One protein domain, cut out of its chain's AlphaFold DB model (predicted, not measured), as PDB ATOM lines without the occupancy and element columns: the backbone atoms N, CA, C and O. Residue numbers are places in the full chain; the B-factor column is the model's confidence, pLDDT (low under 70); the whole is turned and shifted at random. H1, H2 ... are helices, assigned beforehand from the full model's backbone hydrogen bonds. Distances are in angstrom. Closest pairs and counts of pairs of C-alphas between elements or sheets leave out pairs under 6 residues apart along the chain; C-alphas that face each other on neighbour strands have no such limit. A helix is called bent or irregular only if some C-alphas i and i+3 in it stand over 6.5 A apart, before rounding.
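Overview. This is residues 79 to 188 and 238 to 279 of the 336 residues of an uncharacterized protein of Thalassiosira oceanica (UniProt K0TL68). The longest helix, H5, is the core of a loose, staggered bundle in which H1 and H3 each pack on both H5 and H9, toward opposite ends; H6 is an arm turning away at the end of H5. Short helices H2, H4, H7 and H8 pack round the bundle. The printed part has 152 residues with nine named helices, H1 to H9 in chain order, and no named strand: all helix. It is compact, with a radius of gyration of the C-alphas of 16.9 A and spans of 52 by 42 by 28 A.

Along the chain. H5, residues 142 to 163, is 30.7 A long and only just irregular: C-alphas 144 and 147 are 6.6 A apart. H1, residues 79 to 97, 27.0 A, begins at C-alpha 79 (-32.545, -51.690, 22.167). H9, residues 260 to 277, 25.5 A, ends at C-alpha 277 (-26.203, -38.255, 30.170). H6, residues 166 to 182, is 24.7 A. The others are H2, 100 to 107; H3, 116 to 125; H4, 129 to 136; H7, 238 to 241; H8, 245 to 251.

Arrangement. H5, the hub, touches six helices. H1, H3, H5 and H9 form an up and down bundle, each running against the one before; closest C-alphas are Tyr 97 and Ala 152 for H1 and H5, 5.6 A, and Tyr 123 and Ala 160 for H3 and H5, 5.6 A. H5 and H9 are apart. H5 and H6 only just touch, only at the corner, with 3 pairs of C-alphas within 8 A. Every O i to N i+4 pair is within hydrogen-bond range in H1, H2, H3, H4, H6 and H9, with 16 of 18 in H5 and 2 of 3 in H8; H7 is too short for one.

Size, cuts and confidence. C-alphas 79 and 167 are farthest apart, 52.4 A. Residues 189 to 237 are not printed, a gap of 28.7 A between C-alphas 188 and 238. Of the links printed whole, none is long. Residues 110 to 111 and 187 to 188 have pLDDT under 70.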
ATOM      1  N   ARG A  79     -32.220 -53.049  22.643       93.94
ATOM      2  CA  ARG A  79     -32.545 -51.690  22.167       93.94
ATOM      3  C   ARG A  79     -33.485 -50.975  23.134       93.94
ATOM      4  O   ARG A  79     -33.184 -49.851  23.517       93.94
ATOM      5  N   LEU A  80     -34.543 -51.644  23.588       92.69
ATOM      6  CA  LEU A  80     -35.484 -51.087  24.563       92.69
ATOM      7  C   LEU A  80     -34.816 -50.778  25.900       92.69
ATOM      8  O   LEU A  80     -35.010 -49.692  26.435       92.69
ATOM      9  N   LEU A  81     -33.977 -51.683  26.413       92.62
ATOM     10  CA  LEU A  81     -33.230 -51.433  27.649       92.62
ATOM     11  C   LEU A  81     -32.313 -50.213  27.522       92.62
ATOM     12  O   LEU A  81     -32.281 -49.387  28.428       92.62
ATOM     13  N   LYS A  82     -31.619 -50.065  26.386       93.12
ATOM     14  CA  LYS A  82     -30.806 -48.872  26.109       93.12
ATOM     15  C   LYS A  82     -31.649 -47.600  26.040       93.12
ATOM     16  O   LYS A  82     -31.228 -46.588  26.587       93.12
ATOM     17  N   ARG A  83     -32.823 -47.649  25.399       93.12
ATOM     18  CA  ARG A  83     -33.748 -46.510  25.310       93.12
ATOM     19  C   ARG A  83     -34.244 -46.084  26.693       93.12
ATOM     20  O   ARG A  83     -34.072 -44.930  27.057       93.12
ATOM     21  N   ARG A  84     -34.734 -47.029  27.503       93.31
ATOM     22  CA  ARG A  84     -35.172 -46.769  28.887       93.31
ATOM     23  C   ARG A  84     -34.040 -46.243  29.765       93.31
ATOM     24  O   ARG A  84     -34.249 -45.415  30.642       93.31
ATOM     25  N   GLU A  85     -32.827 -46.762  29.594       95.00
ATOM     26  CA  GLU A  85     -31.660 -46.241  30.305       95.00
ATOM     27  C   GLU A  85     -31.342 -44.804  29.885       95.00
ATOM     28  O   GLU A  85     -31.070 -43.972  30.745       95.00
ATOM     29  N   HIS A  86     -31.432 -44.499  28.591       94.00
ATOM     30  CA  HIS A  86     -31.246 -43.150  28.081       94.00
ATOM     31  C   HIS A  86     -32.299 -42.171  28.624       94.00
ATOM     32  O   HIS A  86     -31.927 -41.114  29.123       94.00
ATOM     33  N   GLU A  87     -33.579 -42.544  28.610       94.56
ATOM     34  CA  GLU A  87     -34.680 -41.757  29.190       94.56
ATOM     35  C   GLU A  87     -34.458 -41.500  30.686       94.56
ATOM     36  O   GLU A  87     -34.459 -40.352  31.117       94.56
ATOM     37  N   ARG A  88     -34.110 -42.534  31.466       96.12
ATOM     38  CA  ARG A  88     -33.790 -42.368  32.895       96.12
ATOM     39  C   ARG A  88     -32.656 -41.375  33.144       96.12
ATOM     40  O   ARG A  88     -32.699 -40.635  34.122       96.12
ATOM     41  N   ARG A  89     -31.632 -41.365  32.289       96.56
ATOM     42  CA  ARG A  89     -30.526 -40.401  32.385       96.56
ATOM     43  C   ARG A  89     -30.986 -38.977  32.074       96.56
ATOM     44  O   ARG A  89     -30.580 -38.058  32.780       96.56
ATOM     45  N   LYS A  90     -31.852 -38.792  31.069       96.00
ATOM     46  CA  LYS A  90     -32.467 -37.486  30.776       96.00
ATOM     47  C   LYS A  90     -33.274 -36.978  31.960       96.00
ATOM     48  O   LYS A  90     -33.055 -35.854  32.395       96.00
ATOM     49  N   ASP A  91     -34.135 -37.823  32.518       96.12
ATOM     50  CA  ASP A  91     -34.971 -37.471  33.665       96.12
ATOM     51  C   ASP A  91     -34.121 -37.131  34.891       96.12
ATOM     52  O   ASP A  91     -34.387 -36.151  35.584       96.12
ATOM     53  N   ALA A  92     -33.055 -37.898  35.143       97.06
ATOM     54  CA  ALA A  92     -32.112 -37.613  36.220       97.06
ATOM     55  C   ALA A  92     -31.422 -36.255  36.030       97.06
ATOM     56  O   ALA A  92     -31.274 -35.493  36.987       97.06
ATOM     57  N   TRP A  93     -31.034 -35.931  34.797       96.81
ATOM     58  CA  TRP A  93     -30.432 -34.643  34.477       96.81
ATOM     59  C   TRP A  93     -31.432 -33.488  34.632       96.81
ATOM     60  O   TRP A  93     -31.124 -32.491  35.287       96.81
ATOM     61  N   LEU A  94     -32.659 -33.643  34.125       96.00
ATOM     62  CA  LEU A  94     -33.741 -32.665  34.289       96.00
ATOM     63  C   LEU A  94     -34.113 -32.452  35.752       96.00
ATOM     64  O   LEU A  94     -34.289 -31.318  36.189       96.00
ATOM     65  N   SER A  95     -34.157 -33.520  36.543       96.56
ATOM     66  CA  SER A  95     -34.405 -33.423  37.979       96.56
ATOM     67  C   SER A  95     -33.324 -32.620  38.710       96.56
ATOM     68  O   SER A  95     -33.585 -32.149  39.819       96.56
ATOM     69  N   ARG A  96     -32.124 -32.482  38.131       96.56
ATOM     70  CA  ARG A  96     -30.982 -31.788  38.736       96.56
ATOM     71  C   ARG A  96     -30.777 -30.361  38.215       96.56
ATOM     72  O   ARG A  96     -30.406 -29.498  39.005       96.56
ATOM     73  N   TYR A  97     -31.071 -30.097  36.940       97.06
ATOM     74  CA  TYR A  97     -30.828 -28.789  36.299       97.06
ATOM     75  C   TYR A  97     -32.033 -28.188  35.572       97.06
ATOM     76  O   TYR A  97     -31.988 -27.026  35.179       97.06
ATOM     77  N   GLY A  98     -33.114 -28.945  35.386       95.81
ATOM     78  CA  GLY A  98     -34.293 -28.519  34.628       95.81
ATOM     79  C   GLY A  98     -35.243 -27.598  35.393       95.81
ATOM     80  O   GLY A  98     -36.180 -27.073  34.804       95.81
ATOM     81  N   THR A  99     -35.017 -27.372  36.691       96.12
ATOM     82  CA  THR A  99     -35.842 -26.473  37.511       96.12
ATOM     83  C   THR A  99     -34.980 -25.563  38.378       96.12
ATOM     84  O   THR A  99     -33.884 -25.935  38.809       96.12
ATOM     85  N   ARG A 100     -35.492 -24.366  38.685       95.44
ATOM     86  CA  ARG A 100     -34.824 -23.418  39.588       95.44
ATOM     87  C   ARG A 100     -34.511 -24.043  40.950       95.44
ATOM     88  O   ARG A 100     -33.430 -23.828  41.487       95.44
ATOM     89  N   GLU A 101     -35.443 -24.805  41.514       96.12
ATOM     90  CA  GLU A 101     -35.283 -25.452  42.824       96.12
ATOM     91  C   GLU A 101     -34.145 -26.473  42.821       96.12
ATOM     92  O   GLU A 101     -33.391 -26.577  43.789       96.12
ATOM     93  N   ALA A 102     -33.987 -27.206  41.719       96.44
ATOM     94  CA  ALA A 102     -32.893 -28.148  41.562       96.44
ATOM     95  C   ALA A 102     -31.531 -27.441  41.453       96.44
ATOM     96  O   ALA A 102     -30.554 -27.903  42.050       96.44
ATOM     97  N   LEU A 103     -31.479 -26.275  40.798       96.56
ATOM     98  CA  LEU A 103     -30.285 -25.425  40.775       96.56
ATOM     99  C   LEU A 103     -29.950 -24.866  42.161       96.56
ATOM    100  O   LEU A 103     -28.791 -24.917  42.564       96.56
ATOM    101  N   VAL A 104     -30.950 -24.419  42.928       95.69
ATOM    102  CA  VAL A 104     -30.760 -23.989  44.328       95.69
ATOM    103  C   VAL A 104     -30.226 -25.142  45.178       95.69
ATOM    104  O   VAL A 104     -29.340 -24.944  46.002       95.69
ATOM    105  N   ARG A 105     -30.729 -26.363  44.973       96.12
ATOM    106  CA  ARG A 105     -30.244 -27.553  45.685       96.12
ATOM    107  C   ARG A 105     -28.799 -27.900  45.320       96.12
ATOM    108  O   ARG A 105     -28.054 -28.327  46.192       96.12
ATOM    109  N   SER A 106     -28.422 -27.732  44.052       95.12
ATOM    110  CA  SER A 106     -27.098 -28.115  43.544       95.12
ATOM    111  C   SER A 106     -26.016 -27.088  43.877       95.12
ATOM    112  O   SER A 106     -24.919 -27.469  44.267       95.12
ATOM    113  N   PHE A 107     -26.330 -25.798  43.752       94.44
ATOM    114  CA  PHE A 107     -25.364 -24.701  43.896       94.44
ATOM    115  C   PHE A 107     -25.562 -23.870  45.171       94.44
ATOM    116  O   PHE A 107     -24.783 -22.965  45.459       94.44
ATOM    117  N   GLY A 108     -26.586 -24.198  45.958       92.38
ATOM    118  CA  GLY A 108     -26.919 -23.539  47.212       92.38
ATOM    119  C   GLY A 108     -27.780 -22.288  47.042       92.38
ATOM    120  O   GLY A 108     -27.812 -21.634  46.002       92.38
ATOM    121  N   ASP A 109     -28.466 -21.916  48.122       85.50
ATOM    122  CA  ASP A 109     -29.086 -20.601  48.240       85.50
ATOM    123  C   ASP A 109     -28.087 -19.641  48.889       85.50
ATOM    124  O   ASP A 109     -27.998 -19.518  50.114       85.50
ATOM    125  N   ALA A 110     -27.242 -19.003  48.083       69.25
ATOM    126  CA  ALA A 110     -26.281 -18.060  48.637       69.25
ATOM    127  C   ALA A 110     -27.015 -16.854  49.268       69.25
ATOM    128  O   ALA A 110     -27.737 -16.094  48.633       69.25
ATOM    129  N   ARG A 111     -26.815 -16.601  50.556       64.06
ATOM    130  CA  ARG A 111     -27.525 -15.522  51.276       64.06
ATOM    131  C   ARG A 111     -27.218 -14.098  50.779       64.06
ATOM    132  O   ARG A 111     -27.743 -13.135  51.324       64.06
ATOM    133  N   ARG A 112     -26.329 -13.953  49.795       80.12
ATOM    134  CA  ARG A 112     -25.883 -12.675  49.242       80.12
ATOM    135  C   ARG A 112     -26.525 -12.429  47.885       80.12
ATOM    136  O   ARG A 112     -26.425 -13.273  46.996       80.12
ATOM    137  N   ASP A 113     -27.136 -11.262  47.746       90.00
ATOM    138  CA  ASP A 113     -27.579 -10.743  46.459       90.00
ATOM    139  C   ASP A 113     -26.362 -10.476  45.564       90.00
ATOM    140  O   ASP A 113     -25.370  -9.884  45.996       90.00
ATOM    141  N   LEU A 114     -26.443 -10.912  44.311       91.19
ATOM    142  CA  LEU A 114     -25.409 -10.697  43.309       91.19
ATOM    143  C   LEU A 114     -25.574  -9.333  42.642       91.19
ATOM    144  O   LEU A 114     -26.686  -8.850  42.398       91.19
ATOM    145  N   THR A 115     -24.444  -8.730  42.275       90.69
ATOM    146  CA  THR A 115     -24.445  -7.569  41.379       90.69
ATOM    147  C   THR A 115     -24.956  -7.971  39.985       90.69
ATOM    148  O   THR A 115     -24.892  -9.151  39.626       90.69
ATOM    149  N   PRO A 116     -25.443  -7.034  39.147       89.44
ATOM    150  CA  PRO A 116     -25.880  -7.358  37.783       89.44
ATOM    151  C   PRO A 116     -24.798  -8.055  36.946       89.44
ATOM    152  O   PRO A 116     -25.089  -8.989  36.203       89.44
ATOM    153  N   LYS A 117     -23.539  -7.652  37.137       91.25
ATOM    154  CA  LYS A 117     -22.364  -8.261  36.509       91.25
ATOM    155  C   LYS A 117     -22.160  -9.713  36.935       91.25
ATOM    156  O   LYS A 117     -22.127 -10.594  36.082       91.25
ATOM    157  N   GLN A 118     -22.125  -9.975  38.240       92.31
ATOM    158  CA  GLN A 118     -22.011 -11.339  38.771       92.31
ATOM    159  C   GLN A 118     -23.214 -12.203  38.392       92.31
ATOM    160  O   GLN A 118     -23.062 -13.375  38.082       92.31
ATOM    161  N   THR A 119     -24.415 -11.622  38.357       92.94
ATOM    162  CA  THR A 119     -25.627 -12.314  37.904       92.94
ATOM    163  C   THR A 119     -25.504 -12.731  36.442       92.94
ATOM    164  O   THR A 119     -25.878 -13.849  36.087       92.94
ATOM    165  N   ARG A 120     -24.963 -11.853  35.584       93.31
ATOM    166  CA  ARG A 120     -24.706 -12.182  34.181       93.31
ATOM    167  C   ARG A 120     -23.660 -13.286  34.072       93.31
ATOM    168  O   ARG A 120     -23.925 -14.277  33.400       93.31
ATOM    169  N   ALA A 121     -22.535 -13.158  34.766       94.19
ATOM    170  CA  ALA A 121     -21.478 -14.165  34.772       94.19
ATOM    171  C   ALA A 121     -21.985 -15.532  35.280       94.19
ATOM    172  O   ALA A 121     -21.745 -16.555  34.640       94.19
ATOM    173  N   LEU A 122     -22.798 -15.546  36.343       95.00
ATOM    174  CA  LEU A 122     -23.481 -16.741  36.839       95.00
ATOM    175  C   LEU A 122     -24.409 -17.349  35.787       95.00
ATOM    176  O   LEU A 122     -24.379 -18.556  35.568       95.00
ATOM    177  N   TYR A 123     -25.218 -16.530  35.111       95.50
ATOM    178  CA  TYR A 123     -26.074 -17.016  34.032       95.50
ATOM    179  C   TYR A 123     -25.252 -17.701  32.935       95.50
ATOM    180  O   TYR A 123     -25.622 -18.790  32.511       95.50
ATOM    181  N   HIS A 124     -24.110 -17.131  32.535       95.00
ATOM    182  CA  HIS A 124     -23.202 -17.768  31.577       95.00
ATOM    183  C   HIS A 124     -22.614 -19.088  32.071       95.00
ATOM    184  O   HIS A 124     -22.484 -20.012  31.269       95.00
ATOM    185  N   ALA A 125     -22.240 -19.173  33.349       95.50
ATOM    186  CA  ALA A 125     -21.702 -20.395  33.944       95.50
ATOM    187  C   ALA A 125     -22.740 -21.531  33.975       95.50
ATOM    188  O   ALA A 125     -22.379 -22.699  33.873       95.50
ATOM    189  N   LEU A 126     -24.029 -21.185  34.063       96.38
ATOM    190  CA  LEU A 126     -25.145 -22.132  34.108       96.38
ATOM    191  C   LEU A 126     -25.683 -22.545  32.735       96.38
ATOM    192  O   LEU A 126     -26.573 -23.394  32.661       96.38
ATOM    193  N   LEU A 127     -25.207 -21.940  31.642       96.25
ATOM    194  CA  LEU A 127     -25.690 -22.308  30.316       96.25
ATOM    195  C   LEU A 127     -25.241 -23.721  29.938       96.25
ATOM    196  O   LEU A 127     -24.070 -24.061  30.118       96.25
ATOM    197  N   PRO A 128     -26.120 -24.525  29.314       93.94
ATOM    198  CA  PRO A 128     -25.838 -25.920  28.997       93.94
ATOM    199  C   PRO A 128     -24.961 -26.074  27.736       93.94
ATOM    200  O   PRO A 128     -25.266 -26.872  26.854       93.94
ATOM    201  N   ARG A 129     -23.854 -25.323  27.630       94.44
ATOM    202  CA  ARG A 129     -22.975 -25.276  26.441       94.44
ATOM    203  C   ARG A 129     -22.416 -26.639  26.049       94.44
ATOM    204  O   ARG A 129     -22.203 -26.915  24.871       94.44
ATOM    205  N   SER A 130     -22.200 -27.512  27.024       90.25
ATOM    206  CA  SER A 130     -21.753 -28.877  26.769       90.25
ATOM    207  C   SER A 130     -22.801 -29.718  26.035       90.25
ATOM    208  O   SER A 130     -22.395 -30.614  25.303       90.25
ATOM    209  N   LEU A 131     -24.105 -29.413  26.119       94.06
ATOM    210  CA  LEU A 131     -25.123 -30.090  25.300       94.06
ATOM    211  C   LEU A 131     -24.937 -29.794  23.807       94.06
ATOM    212  O   LEU A 131     -25.032 -30.715  22.998       94.06
ATOM    213  N   LEU A 132     -24.583 -28.555  23.445       95.19
ATOM    214  CA  LEU A 132     -24.239 -28.203  22.063       95.19
ATOM    215  C   LEU A 132     -23.024 -29.009  21.579       95.19
ATOM    216  O   LEU A 132     -23.068 -29.636  20.521       95.19
ATOM    217  N   ALA A 133     -21.979 -29.102  22.405       92.69
ATOM    218  CA  ALA A 133     -20.803 -29.910  22.081       92.69
ATOM    219  C   ALA A 133     -21.142 -31.406  21.907       92.69
ATOM    220  O   ALA A 133     -20.543 -32.082  21.071       92.69
ATOM    221  N   LEU A 134     -22.098 -31.949  22.671       92.75
ATOM    222  CA  LEU A 134     -22.548 -33.339  22.511       92.75
ATOM    223  C   LEU A 134     -23.301 -33.568  21.194       92.75
ATOM    224  O   LEU A 134     -23.089 -34.613  20.569       92.75
ATOM    225  N   SER A 135     -24.117 -32.601  20.754       94.75
ATOM    226  CA  SER A 135     -24.766 -32.655  19.437       94.75
ATOM    227  C   SER A 135     -23.762 -32.547  18.287       94.75
ATOM    228  O   SER A 135     -23.818 -33.344  17.356       94.75
ATOM    229  N   GLU A 136     -22.776 -31.648  18.375       93.25
ATOM    230  CA  GLU A 136     -21.731 -31.495  17.348       93.25
ATOM    231  C   GLU A 136     -20.851 -32.743  17.225       93.25
ATOM    232  O   GLU A 136     -20.403 -33.117  16.139       93.25
ATOM    233  N   LEU A 137     -20.622 -33.432  18.346       91.56
ATOM    234  CA  LEU A 137     -19.922 -34.709  18.358       91.56
ATOM    235  C   LEU A 137     -20.793 -35.868  17.855       91.56
ATOM    236  O   LEU A 137     -20.252 -36.963  17.702       91.56
ATOM    237  N   GLY A 138     -22.091 -35.675  17.602       91.25
ATOM    238  CA  GLY A 138     -23.005 -36.716  17.121       91.25
ATOM    239  C   GLY A 138     -23.129 -37.894  18.087       91.25
ATOM    240  O   GLY A 138     -23.142 -39.048  17.661       91.25
ATOM    241  N   VAL A 139     -23.089 -37.614  19.393       92.75
ATOM    242  CA  VAL A 139     -23.203 -38.639  20.447       92.75
ATOM    243  C   VAL A 139     -24.646 -38.799  20.902       92.75
ATOM    244  O   VAL A 139     -25.058 -39.905  21.238       92.75
ATOM    245  N   LEU A 140     -25.398 -37.700  20.894       93.31
ATOM    246  CA  LEU A 140     -26.814 -37.650  21.223       93.31
ATOM    247  C   LEU A 140     -27.567 -36.930  20.109       93.31
ATOM    248  O   LEU A 140     -27.037 -35.994  19.504       93.31
ATOM    249  N   ASP A 141     -28.798 -37.369  19.871       95.44
ATOM    250  CA  ASP A 141     -29.650 -36.798  18.837       95.44
ATOM    251  C   ASP A 141     -30.131 -35.392  19.253       95.44
ATOM    252  O   ASP A 141     -30.528 -35.183  20.405       95.44
ATOM    253  N   PRO A 142     -30.119 -34.397  18.348       97.00
ATOM    254  CA  PRO A 142     -30.564 -33.039  18.668       97.00
ATOM    255  C   PRO A 142     -32.024 -32.945  19.118       97.00
ATOM    256  O   PRO A 142     -32.340 -32.123  19.976       97.00
ATOM    257  N   SER A 143     -32.901 -33.812  18.602       96.44
ATOM    258  CA  SER A 143     -34.309 -33.909  19.022       96.44
ATOM    259  C   SER A 143     -34.463 -34.167  20.519       96.44
ATOM    260  O   SER A 143     -35.374 -33.654  21.162       96.44
ATOM    261  N   ASP A 144     -33.526 -34.922  21.081       95.50
ATOM    262  CA  ASP A 144     -33.493 -35.291  22.484       95.50
ATOM    263  C   ASP A 144     -32.823 -34.228  23.360       95.50
ATOM    264  O   ASP A 144     -33.168 -34.077  24.531       95.50
ATOM    265  N   LEU A 145     -31.860 -33.493  22.802       96.19
ATOM    266  CA  LEU A 145     -31.100 -32.461  23.505       96.19
ATOM    267  C   LEU A 145     -31.804 -31.102  23.536       96.19
ATOM    268  O   LEU A 145     -31.630 -30.353  24.497       96.19
ATOM    269  N   ALA A 146     -32.588 -30.764  22.513       97.25
ATOM    270  CA  ALA A 146     -33.209 -29.449  22.400       97.25
ATOM    271  C   ALA A 146     -34.193 -29.132  23.546       97.25
ATOM    272  O   ALA A 146     -34.051 -28.058  24.142       97.25
ATOM    273  N   PRO A 147     -35.107 -30.042  23.950       96.94
ATOM    274  CA  PRO A 147     -35.976 -29.807  25.106       96.94
ATOM    275  C   PRO A 147     -35.181 -29.644  26.407       96.94
ATOM    276  O   PRO A 147     -35.484 -28.770  27.218       96.94
ATOM    277  N   LEU A 148     -34.121 -30.444  26.581       96.69
ATOM    278  CA  LEU A 148     -33.239 -30.397  27.750       96.69
ATOM    279  C   LEU A 148     -32.522 -29.046  27.855       96.69
ATOM    280  O   LEU A 148     -32.543 -28.404  28.905       96.69
ATOM    281  N   ALA A 149     -31.918 -28.592  26.754       97.00
ATOM    282  CA  ALA A 149     -31.205 -27.322  26.690       97.00
ATOM    283  C   ALA A 149     -32.138 -26.132  26.955       97.00
ATOM    284  O   ALA A 149     -31.775 -25.208  27.686       97.00
ATOM    285  N   TYR A 150     -33.350 -26.175  26.402       96.56
ATOM    286  CA  TYR A 150     -34.365 -25.151  26.615       96.56
ATOM    287  C   TYR A 150     -34.821 -25.086  28.083       96.56
ATOM    288  O   TYR A 150     -34.786 -24.006  28.680       96.56
ATOM    289  N   GLN A 151     -35.171 -26.224  28.696       96.06
ATOM    290  CA  GLN A 151     -35.599 -26.268  30.100       96.06
ATOM    291  C   GLN A 151     -34.486 -25.812  31.050       96.06
ATOM    292  O   GLN A 151     -34.717 -24.956  31.905       96.06
ATOM    293  N   ALA A 152     -33.255 -26.293  30.854       96.56
ATOM    294  CA  ALA A 152     -32.122 -25.855  31.665       96.56
ATOM    295  C   ALA A 152     -31.817 -24.365  31.500       96.56
ATOM    296  O   ALA A 152     -31.481 -23.700  32.477       96.56
ATOM    297  N   ARG A 153     -31.989 -23.793  30.300       95.75
ATOM    298  CA  ARG A 153     -31.844 -22.345  30.114       95.75
ATOM    299  C   ARG A 153     -32.889 -21.562  30.896       95.75
ATOM    300  O   ARG A 153     -32.542 -20.542  31.490       95.75
ATOM    301  N   ILE A 154     -34.154 -21.986  30.875       94.38
ATOM    302  CA  ILE A 154     -35.213 -21.319  31.646       94.38
ATOM    303  C   ILE A 154     -34.878 -21.377  33.132       94.38
ATOM    304  O   ILE A 154     -34.810 -20.328  33.774       94.38
ATOM    305  N   ALA A 155     -34.555 -22.567  33.641       95.62
ATOM    306  CA  ALA A 155     -34.143 -22.753  35.024       95.62
ATOM    307  C   ALA A 155     -32.938 -21.868  35.383       95.62
ATOM    308  O   ALA A 155     -32.959 -21.189  36.409       95.62
ATOM    309  N   ALA A 156     -31.919 -21.799  34.520       95.94
ATOM    310  CA  ALA A 156     -30.744 -20.951  34.713       95.94
ATOM    311  C   ALA A 156     -31.099 -19.455  34.743       95.94
ATOM    312  O   ALA A 156     -30.604 -18.725  35.604       95.94
ATOM    313  N   LYS A 157     -31.981 -18.989  33.843       93.44
ATOM    314  CA  LYS A 157     -32.478 -17.602  33.832       93.44
ATOM    315  C   LYS A 157     -33.219 -17.280  35.129       93.44
ATOM    316  O   LYS A 157     -32.948 -16.251  35.744       93.44
ATOM    317  N   GLU A 158     -34.142 -18.137  35.549       92.44
ATOM    318  CA  GLU A 158     -34.924 -17.956  36.777       92.44
ATOM    319  C   GLU A 158     -34.053 -17.991  38.027       92.44
ATOM    320  O   GLU A 158     -34.207 -17.153  38.920       92.44
ATOM    321  N   TYR A 159     -33.105 -18.926  38.071       94.56
ATOM    322  CA  TYR A 159     -32.131 -19.011  39.139       94.56
ATOM    323  C   TYR A 159     -31.325 -17.719  39.204       94.56
ATOM    324  O   TYR A 159     -31.442 -17.015  40.203       94.56
ATOM    325  N   ALA A 160     -30.639 -17.313  38.133       93.62
ATOM    326  CA  ALA A 160     -29.861 -16.073  38.102       93.62
ATOM    327  C   ALA A 160     -30.693 -14.839  38.508       93.62
ATOM    328  O   ALA A 160     -30.259 -14.048  39.345       93.62
ATOM    329  N   ARG A 161     -31.931 -14.702  38.009       89.88
ATOM    330  CA  ARG A 161     -32.857 -13.622  38.408       89.88
ATOM    331  C   ARG A 161     -33.169 -13.641  39.904       89.88
ATOM    332  O   ARG A 161     -33.188 -12.589  40.539       89.88
ATOM    333  N   SER A 162     -33.376 -14.823  40.486       90.56
ATOM    334  CA  SER A 162     -33.635 -14.954  41.921       90.56
ATOM    335  C   SER A 162     -32.442 -14.543  42.791       90.56
ATOM    336  O   SER A 162     -32.650 -14.057  43.905       90.56
ATOM    337  N   ARG A 163     -31.219 -14.661  42.254       90.69
ATOM    338  CA  ARG A 163     -29.961 -14.245  42.896       90.69
ATOM    339  C   ARG A 163     -29.653 -12.752  42.732       90.69
ATOM    340  O   ARG A 163     -28.780 -12.243  43.426       90.69
ATOM    341  N   CYS A 164     -30.326 -12.057  41.815       89.69
ATOM    342  CA  CYS A 164     -30.106 -10.634  41.570       89.69
ATOM    343  C   CYS A 164     -30.637  -9.778  42.734       89.69
ATOM    344  O   CYS A 164     -31.603 -10.155  43.410       89.69
ATOM    345  N   ASN A 165     -30.038  -8.605  42.941       87.50
ATOM    346  CA  ASN A 165     -30.495  -7.643  43.943       87.50
ATOM    347  C   ASN A 165     -31.964  -7.213  43.735       87.50
ATOM    348  O   ASN A 165     -32.526  -7.297  42.638       87.50
ATOM    349  N   LEU A 166     -32.606  -6.727  44.806       83.88
ATOM    350  CA  LEU A 166     -34.023  -6.331  44.782       83.88
ATOM    351  C   LEU A 166     -34.343  -5.320  43.668       83.88
ATOM    352  O   LEU A 166     -35.372  -5.432  43.003       83.88
ATOM    353  N   GLN A 167     -33.447  -4.361  43.428       81.12
ATOM    354  CA  GLN A 167     -33.608  -3.376  42.357       81.12
ATOM    355  C   GLN A 167     -33.647  -4.045  40.978       81.12
ATOM    356  O   GLN A 167     -34.528  -3.746  40.175       81.12
ATOM    357  N   GLY A 168     -32.748  -4.996  40.722       79.31
ATOM    358  CA  GLY A 168     -32.740  -5.792  39.504       79.31
ATOM    359  C   GLY A 168     -34.030  -6.587  39.326       79.31
ATOM    360  O   GLY A 168     -34.583  -6.582  38.230       79.31
ATOM    361  N   LYS A 169     -34.565  -7.181  40.403       81.69
ATOM    362  CA  LYS A 169     -35.837  -7.931  40.388       81.69
ATOM    363  C   LYS A 169     -37.028  -7.061  39.972       81.69
ATOM    364  O   LYS A 169     -37.810  -7.449  39.101       81.69
ATOM    365  N   VAL A 170     -37.149  -5.864  40.546       83.25
ATOM    366  CA  VAL A 170     -38.222  -4.923  40.181       83.25
ATOM    367  C   VAL A 170     -38.088  -4.496  38.719       83.25
ATOM    368  O   VAL A 170     -39.066  -4.542  37.972       83.25
ATOM    369  N   MET A 171     -36.874  -4.157  38.275       82.00
ATOM    370  CA  MET A 171     -36.645  -3.752  36.885       82.00
ATOM    371  C   MET A 171     -36.928  -4.892  35.899       82.00
ATOM    372  O   MET A 171     -37.550  -4.645  34.870       82.00
ATOM    373  N   THR A 172     -36.552  -6.142  36.209       77.88
ATOM    374  CA  THR A 172     -36.911  -7.298  35.367       77.88
ATOM    375  C   THR A 172     -38.411  -7.448  35.202       77.88
ATOM    376  O   THR A 172     -38.880  -7.628  34.082       77.88
ATOM    377  N   ALA A 173     -39.162  -7.337  36.300       81.06
ATOM    378  CA  ALA A 173     -40.606  -7.522  36.287       81.06
ATOM    379  C   ALA A 173     -41.300  -6.450  35.433       81.06
ATOM    380  O   ALA A 173     -42.149  -6.776  34.606       81.06
ATOM    381  N   LEU A 174     -40.890  -5.183  35.571       84.31
ATOM    382  CA  LEU A 174     -41.431  -4.077  34.775       84.31
ATOM    383  C   LEU A 174     -41.148  -4.244  33.279       84.31
ATOM    384  O   LEU A 174     -42.016  -4.000  32.440       84.31
ATOM    385  N   VAL A 175     -39.934  -4.669  32.932       82.88
ATOM    386  CA  VAL A 175     -39.548  -4.848  31.532       82.88
ATOM    387  C   VAL A 175     -40.267  -6.047  30.909       82.88
ATOM    388  O   VAL A 175     -40.719  -5.952  29.767       82.88
ATOM    389  N   ASP A 176     -40.425  -7.148  31.645       79.56
ATOM    390  CA  ASP A 176     -41.180  -8.313  31.175       79.56
ATOM    391  C   ASP A 176     -42.671  -7.954  30.967       79.56
ATOM    392  O   ASP A 176     -43.244  -8.299  29.930       79.56
ATOM    393  N   GLN A 177     -43.273  -7.150  31.856       82.25
ATOM    394  CA  GLN A 177     -44.631  -6.610  31.666       82.25
ATOM    395  C   GLN A 177     -44.747  -5.724  30.419       82.25
ATOM    396  O   GLN A 177     -45.671  -5.890  29.618       82.25
ATOM    397  N   TYR A 178     -43.797  -4.808  30.214       85.12
ATOM    398  CA  TYR A 178     -43.766  -3.947  29.030       85.12
ATOM    399  C   TYR A 178     -43.659  -4.759  27.729       85.12
ATOM    400  O   TYR A 178     -44.337  -4.458  26.744       85.12
ATOM    401  N   ARG A 179     -42.844  -5.824  27.719       77.00
ATOM    402  CA  ARG A 179     -42.738  -6.721  26.559       77.00
ATOM    403  C   ARG A 179     -44.035  -7.450  26.270       77.00
ATOM    404  O   ARG A 179     -44.438  -7.489  25.110       77.00
ATOM    405  N   SER A 180     -44.683  -7.989  27.303       77.94
ATOM    406  CA  SER A 180     -45.976  -8.657  27.147       77.94
ATOM    407  C   SER A 180     -46.980  -7.743  26.449       77.94
ATOM    408  O   SER A 180     -47.582  -8.130  25.446       77.94
ATOM    409  N   LEU A 181     -47.057  -6.486  26.896       81.81
ATOM    410  CA  LEU A 181     -47.926  -5.476  26.301       81.81
ATOM    411  C   LEU A 181     -47.589  -5.190  24.840       81.81
ATOM    412  O   LEU A 181     -48.481  -5.165  23.995       81.81
ATOM    413  N   ARG A 182     -46.303  -5.028  24.519       82.50
ATOM    414  CA  ARG A 182     -45.859  -4.775  23.143       82.50
ATOM    415  C   ARG A 182     -46.128  -5.952  22.205       82.50
ATOM    416  O   ARG A 182     -46.406  -5.734  21.032       82.50
ATOM    417  N   SER A 183     -46.040  -7.182  22.708       77.62
ATOM    418  CA  SER A 183     -46.313  -8.392  21.924       77.62
ATOM    419  C   SER A 183     -47.802  -8.633  21.655       77.62
ATOM    420  O   SER A 183     -48.148  -9.611  21.001       77.62
ATOM    421  N   GLY A 184     -48.691  -7.775  22.168       78.56
ATOM    422  CA  GLY A 184     -50.136  -7.937  22.015       78.56
ATOM    423  C   GLY A 184     -50.732  -9.059  22.871       78.56
ATOM    424  O   GLY A 184     -51.940  -9.261  22.826       78.56
ATOM    425  N   LYS A 185     -49.931  -9.742  23.706       71.00
ATOM    426  CA  LYS A 185     -50.391 -10.800  24.628       71.00
ATOM    427  C   LYS A 185     -51.172 -10.266  25.848       71.00
ATOM    428  O   LYS A 185     -51.550 -11.038  26.721       71.00
ATOM    429  N   GLY A 186     -51.445  -8.959  25.902       74.19
ATOM    430  CA  GLY A 186     -52.179  -8.311  26.992       74.19
ATOM    431  C   GLY A 186     -51.359  -8.132  28.277       74.19
ATOM    432  O   GLY A 186     -50.176  -8.487  28.352       74.19
ATOM    433  N   LEU A 187     -51.980  -7.524  29.296       67.19
ATOM    434  CA  LEU A 187     -51.422  -7.467  30.649       67.19
ATOM    435  C   LEU A 187     -51.486  -8.869  31.263       67.19
ATOM    436  O   LEU A 187     -52.554  -9.332  31.652       67.19
ATOM    437  N   LEU A 188     -50.330  -9.516  31.406       61.06
ATOM    438  CA  LEU A 188     -50.162 -10.746  32.184       61.06
ATOM    439  C   LEU A 188     -50.216 -10.437  33.694       61.06
ATOM    440  O   LEU A 188     -49.264 -10.689  34.428       61.06
ATOM    441  N   GLU A 238     -28.397 -24.231  19.983       96.25
ATOM    442  CA  GLU A 238     -27.481 -23.104  19.760       96.25
ATOM    443  C   GLU A 238     -27.963 -21.855  20.493       96.25
ATOM    444  O   GLU A 238     -27.237 -21.277  21.304       96.25
ATOM    445  N   LYS A 239     -29.226 -21.474  20.265       95.31
ATOM    446  CA  LYS A 239     -29.829 -20.313  20.918       95.31
ATOM    447  C   LYS A 239     -29.954 -20.511  22.412       95.31
ATOM    448  O   LYS A 239     -29.862 -19.536  23.150       95.31
ATOM    449  N   SER A 240     -30.145 -21.743  22.882       95.44
ATOM    450  CA  SER A 240     -30.238 -22.012  24.312       95.44
ATOM    451  C   SER A 240     -28.897 -21.876  25.031       95.44
ATOM    452  O   SER A 240     -28.864 -21.487  26.196       95.44
ATOM    453  N   CYS A 241     -27.803 -22.128  24.313       94.62
ATOM    454  CA  CYS A 241     -26.432 -21.992  24.795       94.62
ATOM    455  C   CYS A 241     -25.825 -20.607  24.516       94.62
ATOM    456  O   CYS A 241     -24.719 -20.325  24.986       94.62
ATOM    457  N   SER A 242     -26.524 -19.750  23.762       93.62
ATOM    458  CA  SER A 242     -26.082 -18.398  23.434       93.62
ATOM    459  C   SER A 242     -26.642 -17.339  24.381       93.62
ATOM    460  O   SER A 242     -27.707 -17.453  25.008       93.62
ATOM    461  N   THR A 243     -25.886 -16.255  24.442       93.12
ATOM    462  CA  THR A 243     -26.203 -15.022  25.140       93.12
ATOM    463  C   THR A 243     -26.079 -13.855  24.186       93.12
ATOM    464  O   THR A 243     -25.315 -13.886  23.223       93.12
ATOM    465  N   ASN A 244     -26.801 -12.793  24.521       89.81
ATOM    466  CA  ASN A 244     -26.724 -11.554  23.780       89.81
ATOM    467  C   ASN A 244     -25.374 -10.865  23.965       89.81
ATOM    468  O   ASN A 244     -25.105 -10.306  25.025       89.81
ATOM    469  N   GLN A 245     -24.567 -10.858  22.904       90.75
ATOM    470  CA  GLN A 245     -23.229 -10.265  22.893       90.75
ATOM    471  C   GLN A 245     -23.234  -8.775  23.250       90.75
ATOM    472  O   GLN A 245     -22.316  -8.300  23.914       90.75
ATOM    473  N   ALA A 246     -24.287  -8.036  22.872       87.88
ATOM    474  CA  ALA A 246     -24.415  -6.626  23.238       87.88
ATOM    475  C   ALA A 246     -24.527  -6.437  24.760       87.88
ATOM    476  O   ALA A 246     -24.090  -5.425  25.295       87.88
ATOM    477  N   PHE A 247     -25.087  -7.423  25.462       82.56
ATOM    478  CA  PHE A 247     -25.184  -7.435  26.921       82.56
ATOM    479  C   PHE A 247     -23.902  -7.888  27.555       82.56
ATOM    480  O   PHE A 247     -23.489  -7.332  28.566       82.56
ATOM    481  N   ASP A 248     -23.282  -8.891  26.957       91.50
ATOM    482  CA  ASP A 248     -22.040  -9.436  27.468       91.50
ATOM    483  C   ASP A 248     -20.990  -8.324  27.498       91.50
ATOM    484  O   ASP A 248     -20.414  -8.093  28.551       91.50
ATOM    485  N   GLY A 249     -20.891  -7.503  26.447       89.56
ATOM    486  CA  GLY A 249     -19.999  -6.338  26.430       89.56
ATOM    487  C   GLY A 249     -20.353  -5.201  27.405       89.56
ATOM    488  O   GLY A 249     -19.514  -4.341  27.648       89.56
ATOM    489  N   LEU A 250     -21.567  -5.163  27.971       87.50
ATOM    490  CA  LEU A 250     -21.946  -4.165  28.987       87.50
ATOM    491  C   LEU A 250     -21.601  -4.606  30.414       87.50
ATOM    492  O   LEU A 250     -21.447  -3.754  31.290       87.50
ATOM    493  N   PHE A 251     -21.543  -5.916  30.667       87.50
ATOM    494  CA  PHE A 251     -21.395  -6.468  32.018       87.50
ATOM    495  C   PHE A 251     -20.101  -7.247  32.222       87.50
ATOM    496  O   PHE A 251     -19.594  -7.264  33.340       87.50
ATOM    497  N   LEU A 252     -19.581  -7.886  31.182       88.88
ATOM    498  CA  LEU A 252     -18.394  -8.727  31.215       88.88
ATOM    499  C   LEU A 252     -17.272  -7.987  30.484       88.88
ATOM    500  O   LEU A 252     -17.196  -8.041  29.257       88.88
ATOM    501  N   ASN A 253     -16.421  -7.270  31.221       88.31
ATOM    502  CA  ASN A 253     -15.189  -6.754  30.628       88.31
ATOM    503  C   ASN A 253     -14.139  -7.869  30.635       88.31
ATOM    504  O   ASN A 253     -14.100  -8.687  31.552       88.31
ATOM    505  N   GLU A 254     -13.276  -7.889  29.621       82.81
ATOM    506  CA  GLU A 254     -12.231  -8.912  29.471       82.81
ATOM    507  C   GLU A 254     -11.172  -8.868  30.589       82.81
ATOM    508  O   GLU A 254     -10.503  -9.868  30.832       82.81
ATOM    509  N   ASP A 255     -11.047  -7.731  31.280       84.12
ATOM    510  CA  ASP A 255     -10.033  -7.489  32.314       84.12
ATOM    511  C   ASP A 255     -10.471  -7.904  33.728       84.12
ATOM    512  O   ASP A 255      -9.724  -7.726  34.688       84.12
ATOM    513  N   ASP A 256     -11.693  -8.406  33.885       83.75
ATOM    514  CA  ASP A 256     -12.217  -8.760  35.197       83.75
ATOM    515  C   ASP A 256     -11.789 -10.172  35.602       83.75
ATOM    516  O   ASP A 256     -12.028 -11.135  34.869       83.75
ATOM    517  N   ASP A 257     -11.200 -10.295  36.795       84.75
ATOM    518  CA  ASP A 257     -10.870 -11.590  37.386       84.75
ATOM    519  C   ASP A 257     -12.134 -12.460  37.440       84.75
ATOM    520  O   ASP A 257     -13.145 -12.098  38.049       84.75
ATOM    521  N   VAL A 258     -12.091 -13.601  36.750       82.75
ATOM    522  CA  VAL A 258     -13.208 -14.545  36.718       82.75
ATOM    523  C   VAL A 258     -13.357 -15.144  38.112       82.75
ATOM    524  O   VAL A 258     -12.438 -15.796  38.602       82.75
ATOM    525  N   ASP A 259     -14.520 -14.940  38.734       89.69
ATOM    526  CA  ASP A 259     -14.846 -15.520  40.037       89.69
ATOM    527  C   ASP A 259     -14.621 -17.049  40.007       89.69
ATOM    528  O   ASP A 259     -15.250 -17.766  39.221       89.69
ATOM    529  N   GLU A 260     -13.740 -17.558  40.874       92.62
ATOM    530  CA  GLU A 260     -13.364 -18.982  40.948       92.62
ATOM    531  C   GLU A 260     -14.590 -19.890  41.163       92.62
ATOM    532  O   GLU A 260     -14.712 -20.946  40.540       92.62
ATOM    533  N   ASP A 261     -15.567 -19.415  41.943       92.06
ATOM    534  CA  ASP A 261     -16.849 -20.090  42.170       92.06
ATOM    535  C   ASP A 261     -17.636 -20.311  40.866       92.06
ATOM    536  O   ASP A 261     -18.279 -21.345  40.687       92.06
ATOM    537  N   LEU A 262     -17.589 -19.362  39.923       92.06
ATOM    538  CA  LEU A 262     -18.299 -19.487  38.647       92.06
ATOM    539  C   LEU A 262     -17.637 -20.517  37.736       92.06
ATOM    540  O   LEU A 262     -18.337 -21.264  37.049       92.06
ATOM    541  N   VAL A 263     -16.305 -20.588  37.769       92.88
ATOM    542  CA  VAL A 263     -15.541 -21.626  37.065       92.88
ATOM    543  C   VAL A 263     -15.860 -23.002  37.650       92.88
ATOM    544  O   VAL A 263     -16.088 -23.953  36.894       92.88
ATOM    545  N   ALA A 264     -15.944 -23.114  38.979       94.50
ATOM    546  CA  ALA A 264     -16.335 -24.349  39.652       94.50
ATOM    547  C   ALA A 264     -17.754 -24.792  39.252       94.50
ATOM    548  O   ALA A 264     -17.944 -25.951  38.888       94.50
ATOM    549  N   ILE A 265     -18.725 -23.868  39.216       94.56
ATOM    550  CA  ILE A 265     -20.103 -24.148  38.772       94.56
ATOM    551  C   ILE A 265     -20.131 -24.656  37.326       94.56
ATOM    552  O   ILE A 265     -20.772 -25.673  37.051       94.56
ATOM    553  N   SER A 266     -19.435 -23.984  36.400       94.88
ATOM    554  CA  SER A 266     -19.414 -24.424  35.000       94.88
ATOM    555  C   SER A 266     -18.743 -25.785  34.837       94.88
ATOM    556  O   SER A 266     -19.250 -26.636  34.111       94.88
ATOM    557  N   THR A 267     -17.641 -26.021  35.555       95.12
ATOM    558  CA  THR A 267     -16.913 -27.298  35.506       95.12
ATOM    559  C   THR A 267     -17.785 -28.431  36.036       95.12
ATOM    560  O   THR A 267     -17.938 -29.453  35.372       95.12
ATOM    561  N   GLN A 268     -18.448 -28.212  37.175       95.88
ATOM    562  CA  GLN A 268     -19.377 -29.176  37.755       95.88
ATOM    563  C   GLN A 268     -20.533 -29.497  36.797       95.88
ATOM    564  O   GLN A 268     -20.858 -30.664  36.596       95.88
ATOM    565  N   LEU A 269     -21.136 -28.488  36.157       95.50
ATOM    566  CA  LEU A 269     -22.210 -28.701  35.185       95.50
ATOM    567  C   LEU A 269     -21.744 -29.546  33.987       95.50
ATOM    568  O   LEU A 269     -22.478 -30.419  33.520       95.50
ATOM    569  N   GLU A 270     -20.531 -29.311  33.484       94.06
ATOM    570  CA  GLU A 270     -19.959 -30.094  32.385       94.06
ATOM    571  C   GLU A 270     -19.645 -31.541  32.779       94.06
ATOM    572  O   GLU A 270     -19.913 -32.456  31.995       94.06
ATOM    573  N   GLU A 271     -19.103 -31.755  33.977       94.75
ATOM    574  CA  GLU A 271     -18.837 -33.083  34.536       94.75
ATOM    575  C   GLU A 271     -20.134 -33.862  34.776       94.75
ATOM    576  O   GLU A 271     -20.235 -35.044  34.437       94.75
ATOM    577  N   ASP A 272     -21.162 -33.197  35.299       95.94
ATOM    578  CA  ASP A 272     -22.472 -33.794  35.539       95.94
ATOM    579  C   ASP A 272     -23.191 -34.126  34.222       95.94
ATOM    580  O   ASP A 272     -23.792 -35.190  34.095       95.94
ATOM    581  N   ILE A 273     -23.066 -33.294  33.185       94.31
ATOM    582  CA  ILE A 273     -23.571 -33.618  31.840       94.31
ATOM    583  C   ILE A 273     -22.883 -34.866  31.279       94.31
ATOM    584  O   ILE A 273     -23.552 -35.756  30.750       94.31
ATOM    585  N   GLN A 274     -21.561 -34.970  31.424       93.94
ATOM    586  CA  GLN A 274     -20.810 -36.128  30.939       93.94
ATOM    587  C   GLN A 274     -21.115 -37.400  31.736       93.94
ATOM    588  O   GLN A 274     -21.250 -38.464  31.140       93.94
ATOM    589  N   SER A 275     -21.241 -37.309  33.058       95.81
ATOM    590  CA  SER A 275     -21.461 -38.474  33.921       95.81
ATOM    591  C   SER A 275     -22.915 -38.950  33.942       95.81
ATOM    592  O   SER A 275     -23.153 -40.156  34.016       95.81
ATOM    593  N   ILE A 276     -23.888 -38.035  33.852       96.56
ATOM    594  CA  ILE A 276     -25.315 -38.369  33.913       96.56
ATOM    595  C   ILE A 276     -25.844 -38.768  32.542       96.56
ATOM    596  O   ILE A 276     -26.548 -39.768  32.459       96.56
ATOM    597  N   LEU A 277     -25.559 -38.016  31.471       95.94
ATOM    598  CA  LEU A 277     -26.203 -38.255  30.170       95.94
ATOM    599  C   LEU A 277     -25.499 -39.330  29.337       95.94
ATOM    600  O   LEU A 277     -26.161 -40.070  28.599       95.94
ATOM    601  N   LEU A 278     -24.176 -39.456  29.457       95.88
ATOM    602  CA  LEU A 278     -23.400 -40.379  28.632       95.88
ATOM    603  C   LEU A 278     -23.249 -41.741  29.298       95.88
ATOM    604  O   LEU A 278     -23.089 -41.863  30.510       95.88
ATOM    605  N   SER A 279     -23.242 -42.801  28.486       94.69
ATOM    606  CA  SER A 279     -22.720 -44.070  28.985       94.69
ATOM    607  C   SER A 279     -21.199 -43.958  29.164       94.69
ATOM    608  O   SER A 279     -20.561 -43.201  28.431       94.69
TER     609      SER A 279